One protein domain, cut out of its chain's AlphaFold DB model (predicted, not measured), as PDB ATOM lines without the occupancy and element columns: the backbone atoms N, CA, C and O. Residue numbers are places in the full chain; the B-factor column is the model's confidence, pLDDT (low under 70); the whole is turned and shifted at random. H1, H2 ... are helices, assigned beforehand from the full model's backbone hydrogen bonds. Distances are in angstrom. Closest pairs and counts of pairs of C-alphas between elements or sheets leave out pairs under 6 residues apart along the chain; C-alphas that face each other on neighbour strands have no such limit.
ATOM      1  N   PRO A   5     -14.798  21.064  55.076       81.12
ATOM      2  CA  PRO A   5     -15.161  19.751  55.619       81.12
ATOM      3  C   PRO A   5     -15.253  19.699  57.152       81.12
ATOM      4  O   PRO A   5     -15.879  18.790  57.681       81.12
ATOM      5  N   ILE A   6     -14.668  20.675  57.860       82.94
ATOM      6  CA  ILE A   6     -14.689  20.757  59.331       82.94
ATOM      7  C   ILE A   6     -16.088  21.136  59.858       82.94
ATOM      8  O   ILE A   6     -16.445  20.782  60.979       82.94
ATOM      9  N   PHE A   7     -16.875  21.889  59.080       86.06
ATOM     10  CA  PHE A   7     -18.139  22.485  59.542       86.06
ATOM     11  C   PHE A   7     -19.313  22.359  58.558       86.06
ATOM     12  O   PHE A   7     -20.454  22.631  58.928       86.06
ATOM     13  N   LEU A   8     -19.061  21.963  57.308       85.75
ATOM     14  CA  LEU A   8     -20.076  21.775  56.277       85.75
ATOM     15  C   LEU A   8     -19.679  20.615  55.356       85.75
ATOM     16  O   LEU A   8     -18.832  20.760  54.470       85.75
ATOM     17  N   ALA A   9     -20.323  19.465  55.560       82.06
ATOM     18  CA  ALA A   9     -20.139  18.273  54.737       82.06
ATOM     19  C   ALA A   9     -20.423  18.543  53.242       82.06
ATOM     20  O   ALA A   9     -21.201  19.432  52.880       82.06
ATOM     21  N   ALA A  10     -19.749  17.792  52.367       81.38
ATOM     22  CA  ALA A  10     -19.732  18.042  50.923       81.38
ATOM     23  C   ALA A  10     -21.117  17.908  50.260       81.38
ATOM     24  O   ALA A  10     -21.441  18.680  49.360       81.38
ATOM     25  N   ASP A  11     -21.951  16.986  50.746       81.00
ATOM     26  CA  ASP A  11     -23.341  16.800  50.321       81.00
ATOM     27  C   ASP A  11     -24.192  18.048  50.620       81.00
ATOM     28  O   ASP A  11     -24.906  18.545  49.748       81.00
ATOM     29  N   ARG A  12     -24.061  18.610  51.828       86.19
ATOM     30  CA  ARG A  12     -24.768  19.824  52.247       86.19
ATOM     31  C   ARG A  12     -24.262  21.049  51.499       86.19
ATOM     32  O   ARG A  12     -25.075  21.872  51.087       86.19
ATOM     33  N   LEU A  13     -22.952  21.161  51.269       87.38
ATOM     34  CA  LEU A  13     -22.387  22.223  50.431       87.38
ATOM     35  C   LEU A  13     -22.948  22.150  49.002       87.38
ATOM     36  O   LEU A  13     -23.421  23.161  48.485       87.38
ATOM     37  N   GLN A  14     -22.983  20.961  48.393       85.50
ATOM     38  CA  GLN A  14     -23.559  20.754  47.063       85.50
ATOM     39  C   GLN A  14     -25.056  21.108  47.022       85.50
ATOM     40  O   GLN A  14     -25.488  21.826  46.119       85.50
ATOM     41  N   GLN A  15     -25.846  20.673  48.011       87.38
ATOM     42  CA  GLN A  15     -27.270  21.020  48.124       87.38
ATOM     43  C   GLN A  15     -27.489  22.534  48.266       87.38
ATOM     44  O   GLN A  15     -28.357  23.092  47.593       87.38
ATOM     45  N   VAL A  16     -26.684  23.219  49.087       89.19
ATOM     46  CA  VAL A  16     -26.746  24.681  49.253       89.19
ATOM     47  C   VAL A  16     -26.375  25.400  47.955       89.19
ATOM     48  O   VAL A  16     -27.095  26.312  47.552       89.19
ATOM     49  N   LEU A  17     -25.311  24.984  47.262       88.38
ATOM     50  CA  LEU A  17     -24.904  25.577  45.981       88.38
ATOM     51  C   LEU A  17     -25.977  25.390  44.895       88.38
ATOM     52  O   LEU A  17     -26.270  26.337  44.165       88.38
ATOM     53  N   LEU A  18     -26.614  24.215  44.834       86.94
ATOM     54  CA  LEU A  18     -27.737  23.941  43.930       86.94
ATOM     55  C   LEU A  18     -28.972  24.791  44.269       86.94
ATOM     56  O   LEU A  18     -29.558  25.389  43.370       86.94
ATOM     57  N   HIS A  19     -29.347  24.896  45.547       87.75
ATOM     58  CA  HIS A  19     -30.485  25.711  45.986       87.75
ATOM     59  C   HIS A  19     -30.258  27.215  45.750       87.75
ATOM     60  O   HIS A  19     -31.189  27.947  45.418       87.75
ATOM     61  N   GLN A  20     -29.018  27.688  45.899       86.00
ATOM     62  CA  GLN A  20     -28.650  29.078  45.622       86.00
ATOM     63  C   GLN A  20     -28.579  29.396  44.121       86.00
ATOM     64  O   GLN A  20     -28.586  30.575  43.767       86.00
ATOM     65  N   TYR A  21     -28.516  28.400  43.228       83.88
ATOM     66  CA  TYR A  21     -28.376  28.622  41.789       83.88
ATOM     67  C   TYR A  21     -29.714  29.033  41.137       83.88
ATOM     68  O   TYR A  21     -30.634  28.219  41.019       83.88
ATOM     69  N   PRO A  22     -29.872  30.290  40.673       76.12
ATOM     70  CA  PRO A  22     -31.182  30.810  40.291       76.12
ATOM     71  C   PRO A  22     -31.671  30.204  38.966       76.12
ATOM     72  O   PRO A  22     -31.131  30.483  37.891       76.12
ATOM     73  N   SER A  23     -32.738  29.406  39.032       68.25
ATOM     74  CA  SER A  23     -33.276  28.628  37.902       68.25
ATOM     75  C   SER A  23     -34.043  29.456  36.857       68.25
ATOM     76  O   SER A  23     -34.011  29.125  35.672       68.25
ATOM     77  N   ARG A  24     -34.687  30.566  37.249       63.19
ATOM     78  CA  ARG A  24     -35.406  31.484  36.340       63.19
ATOM     79  C   ARG A  24     -35.082  32.949  36.632       63.19
ATOM     80  O   ARG A  24     -35.245  33.410  37.758       63.19
ATOM     81  N   ALA A  25     -34.728  33.707  35.596       56.44
ATOM     82  CA  ALA A  25     -34.642  35.162  35.676       56.44
ATOM     83  C   ALA A  25     -36.040  35.795  35.537       56.44
ATOM     84  O   ALA A  25     -36.739  35.562  34.550       56.44
ATOM     85  N   ARG A  26     -36.446  36.636  36.499       59.09
ATOM     86  CA  ARG A  26     -37.556  37.587  36.294       59.09
ATOM     87  C   ARG A  26     -37.034  38.765  35.459       59.09
ATOM     88  O   ARG A  26     -35.904  39.196  35.674       59.09
ATOM     89  N   ARG A  27     -37.850  39.303  34.539       58.03
ATOM     90  CA  ARG A  27     -37.418  40.277  33.502       58.03
ATOM     91  C   ARG A  27     -36.629  41.489  34.033       58.03
ATOM     92  O   ARG A  27     -35.724  41.947  33.350       58.03
ATOM     93  N   HIS A  28     -36.914  41.959  35.248       57.41
ATOM     94  CA  HIS A  28     -36.262  43.131  35.855       57.41
ATOM     95  C   HIS A  28     -35.026  42.815  36.725       57.41
ATOM     96  O   HIS A  28     -34.428  43.731  37.274       57.41
ATOM     97  N   ALA A  29     -34.624  41.545  36.862       61.72
ATOM     98  CA  ALA A  29     -33.533  41.116  37.751       61.72
ATOM     99  C   ALA A  29     -32.307  40.537  37.008       61.72
ATOM    100  O   ALA A  29     -31.452  39.903  37.625       61.72
ATOM    101  N   CYS A  30     -32.220  40.709  35.683       69.25
ATOM    102  CA  CYS A  30     -31.305  39.930  34.839       69.25
ATOM    103  C   CYS A  30     -29.819  40.066  35.223       69.25
ATOM    104  O   CYS A  30     -29.116  39.057  35.266       69.25
ATOM    105  N   LEU A  31     -29.352  41.279  35.551       75.62
ATOM    106  CA  LEU A  31     -27.962  41.517  35.967       75.62
ATOM    107  C   LEU A  31     -27.647  40.867  37.322       75.62
ATOM    108  O   LEU A  31     -26.657  40.154  37.430       75.62
ATOM    109  N   ALA A  32     -28.516  41.026  38.325       77.75
ATOM    110  CA  ALA A  32     -28.327  40.413  39.642       77.75
ATOM    111  C   ALA A  32     -28.300  38.874  39.562       77.75
ATOM    112  O   ALA A  32     -27.429  38.236  40.151       77.75
ATOM    113  N   VAL A  33     -29.195  38.280  38.760       81.00
ATOM    114  CA  VAL A  33     -29.206  36.832  38.487       81.00
ATOM    115  C   VAL A  33     -27.929  36.379  37.765       81.00
ATOM    116  O   VAL A  33     -27.410  35.306  38.074       81.00
ATOM    117  N   ALA A  34     -27.390  37.179  36.840       79.19
ATOM    118  CA  ALA A  34     -26.124  36.878  36.172       79.19
ATOM    119  C   ALA A  34     -24.931  36.936  37.144       79.19
ATOM    120  O   ALA A  34     -24.145  35.991  37.190       79.19
ATOM    121  N   SER A  35     -24.830  37.980  37.974       83.25
ATOM    122  CA  SER A  35     -23.778  38.111  38.993       83.25
ATOM    123  C   SER A  35     -23.830  36.993  40.038       83.25
ATOM    124  O   SER A  35     -22.789  36.436  40.382       83.25
ATOM    125  N   GLN A  36     -25.026  36.600  40.497       82.69
ATOM    126  CA  GLN A  36     -25.203  35.474  41.420       82.69
ATOM    127  C   GLN A  36     -24.754  34.145  40.792       82.69
ATOM    128  O   GLN A  36     -24.052  33.370  41.439       82.69
ATOM    129  N   ARG A  37     -25.097  33.895  39.519       85.31
ATOM    130  CA  ARG A  37     -24.605  32.715  38.784       85.31
ATOM    131  C   ARG A  37     -23.089  32.736  38.617       85.31
ATOM    132  O   ARG A  37     -22.469  31.705  38.833       85.31
ATOM    133  N   TYR A  38     -22.494  33.881  38.278       85.31
ATOM    134  CA  TYR A  38     -21.041  34.011  38.141       85.31
ATOM    135  C   TYR A  38     -20.317  33.727  39.465       85.31
ATOM    136  O   TYR A  38     -19.368  32.950  39.484       85.31
ATOM    137  N   LEU A  39     -20.804  34.282  40.582       86.56
ATOM    138  CA  LEU A  39     -20.238  34.030  41.909       86.56
ATOM    139  C   LEU A  39     -20.348  32.552  42.314       86.56
ATOM    140  O   LEU A  39     -19.382  31.989  42.821       86.56
ATOM    141  N   LEU A  40     -21.493  31.910  42.064       86.88
ATOM    142  CA  LEU A  40     -21.677  30.485  42.350       86.88
ATOM    143  C   LEU A  40     -20.807  29.600  41.457       86.88
ATOM    144  O   LEU A  40     -20.210  28.658  41.961       86.88
ATOM    145  N   LEU A  41     -20.684  29.917  40.165       86.44
ATOM    146  CA  LEU A  41     -19.776  29.211  39.261       86.44
ATOM    147  C   LEU A  41     -18.318  29.379  39.699       86.44
ATOM    148  O   LEU A  41     -17.612  28.386  39.750       86.44
ATOM    149  N   TYR A  42     -17.892  30.576  40.114       85.56
ATOM    150  CA  TYR A  42     -16.557  30.800  40.680       85.56
ATOM    151  C   TYR A  42     -16.321  29.990  41.967       85.56
ATOM    152  O   TYR A  42     -15.289  29.337  42.102       85.56
ATOM    153  N   VAL A  43     -17.286  29.975  42.894       86.12
ATOM    154  CA  VAL A  43     -17.214  29.160  44.121       86.12
ATOM    155  C   VAL A  43     -17.144  27.667  43.793       86.12
ATOM    156  O   VAL A  43     -16.325  26.967  44.383       86.12
ATOM    157  N   ILE A  44     -17.943  27.193  42.830       85.50
ATOM    158  CA  ILE A  44     -17.884  25.817  42.327       85.50
ATOM    159  C   ILE A  44     -16.515  25.547  41.699       85.50
ATOM    160  O   ILE A  44     -15.914  24.547  42.058       85.50
ATOM    161  N   THR A  45     -15.975  26.430  40.852       82.75
ATOM    162  CA  THR A  45     -14.639  26.271  40.256       82.75
ATOM    163  C   THR A  45     -13.567  26.144  41.336       82.75
ATOM    164  O   THR A  45     -12.843  25.154  41.338       82.75
ATOM    165  N   VAL A  46     -13.503  27.067  42.300       82.62
ATOM    166  CA  VAL A  46     -12.518  27.020  43.398       82.62
ATOM    167  C   VAL A  46     -12.686  25.761  44.255       82.62
ATOM    168  O   VAL A  46     -11.693  25.133  44.615       82.62
ATOM    169  N   TRP A  47     -13.923  25.356  44.560       83.12
ATOM    170  CA  TRP A  47     -14.195  24.108  45.277       83.12
ATOM    171  C   TRP A  47     -13.746  22.884  44.471       83.12
ATOM    172  O   TRP A  47     -13.036  22.032  45.000       83.12
ATOM    173  N   THR A  48     -14.062  22.834  43.172       77.06
ATOM    174  CA  THR A  48     -13.600  21.763  42.289       77.06
ATOM    175  C   THR A  48     -12.088  21.748  42.157       77.06
ATOM    176  O   THR A  48     -11.558  20.657  42.188       77.06
ATOM    177  N   CYS A  49     -11.372  22.877  42.115       76.94
ATOM    178  CA  CYS A  49      -9.903  22.878  42.081       76.94
ATOM    179  C   CYS A  49      -9.298  22.245  43.344       76.94
ATOM    180  O   CYS A  49      -8.441  21.371  43.231       76.94
ATOM    181  N   VAL A  50      -9.799  22.616  44.529       74.88
ATOM    182  CA  VAL A  50      -9.389  22.021  45.820       74.88
ATOM    183  C   VAL A  50      -9.748  20.528  45.898       74.88
ATOM    184  O   VAL A  50      -9.116  19.777  46.637       74.88
ATOM    185  N   CYS A  51     -10.740  20.056  45.132       67.75
ATOM    186  CA  CYS A  51     -11.125  18.643  45.111       67.75
ATOM    187  C   CYS A  51     -10.558  17.817  43.936       67.75
ATOM    188  O   CYS A  51     -10.391  16.604  44.065       67.75
ATOM    189  N   SER A  52     -10.223  18.433  42.802       56.72
ATOM    190  CA  SER A  52      -9.863  17.737  41.560       56.72
ATOM    191  C   SER A  52      -8.441  17.195  41.553       56.72
ATOM    192  O   SER A  52      -8.121  16.359  40.715       56.72
ATOM    193  N   ALA A  53      -7.620  17.588  42.531       51.41
ATOM    194  CA  ALA A  53      -6.351  16.929  42.831       51.41
ATOM    195  C   ALA A  53      -6.512  15.433  43.198       51.41
ATOM    196  O   ALA A  53      -5.547  14.679  43.096       51.41
ATOM    197  N   SER A  54      -7.718  14.978  43.577       45.34
ATOM    198  CA  SER A  54      -8.026  13.548  43.765       45.34
ATOM    199  C   SER A  54      -9.095  12.986  42.814       45.34
ATOM    200  O   SER A  54      -9.112  11.780  42.571       45.34
TER     201      SER A  54
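AT A GLANCE: This is residues 5 to 54 of the 362 residues of the protein "Rap guanine nucleotide exchange factor-like 1-like" of Neolamprologus brichardi (UniProt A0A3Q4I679). The model is a helical hairpin, with a shorter helix, H1, and a longer one, H2, running side by side in opposite ways, joined at one end by a looping link. H2 makes most of the rod's length, and at each of its ends some residues reach beyond the contact with H1 and stick out: 26 to 32 with the last part of the link, and 48 to 54. The printed part has 50 residues with two named helices, H1 then H2, and no named strand; its class is all helix. It is loose, with a radius of gyration of the C-alphas of 12.9 A, and its C-alphas span 40 by 18 by 14 A.

HOW THE PARTS SIT: H1, residues 10 to 20, and H2, residues 30 to 52, form a helical hairpin. They only just touch, with 3 pairs of C-alphas within 8 A. The closest C-alphas of the two are those of Leu 17 and Leu 40, 6.9 A apart. H2 touches H1 with residues 40 to 44 alone. Their lines stand at a shallow tilt of 13 degrees, and they run opposite ways. In H1 and H2 every O i to N i+4 pair is within hydrogen-bond range.

IN THESE COORDINATES: H1 begins at C-alpha 10, at (-19.732, 18.042, 50.923), and is 15.1 A long from first to last C-alpha. H2 begins at C-alpha 30, at (-31.305, 39.930, 34.839), and ends at C-alpha 52, at (-9.863, 17.737, 41.560), 31.6 A away.

THE WHOLE: The two C-alphas farthest apart, those of His 28 and Ser 54, are 41.7 A apart. The printed part has no cut, and the link from H1 to H2, 9 residues, is short. The mean pLDDT of the printed part is 77.7; residues 23 to 30 and 51 to 54 are under 70.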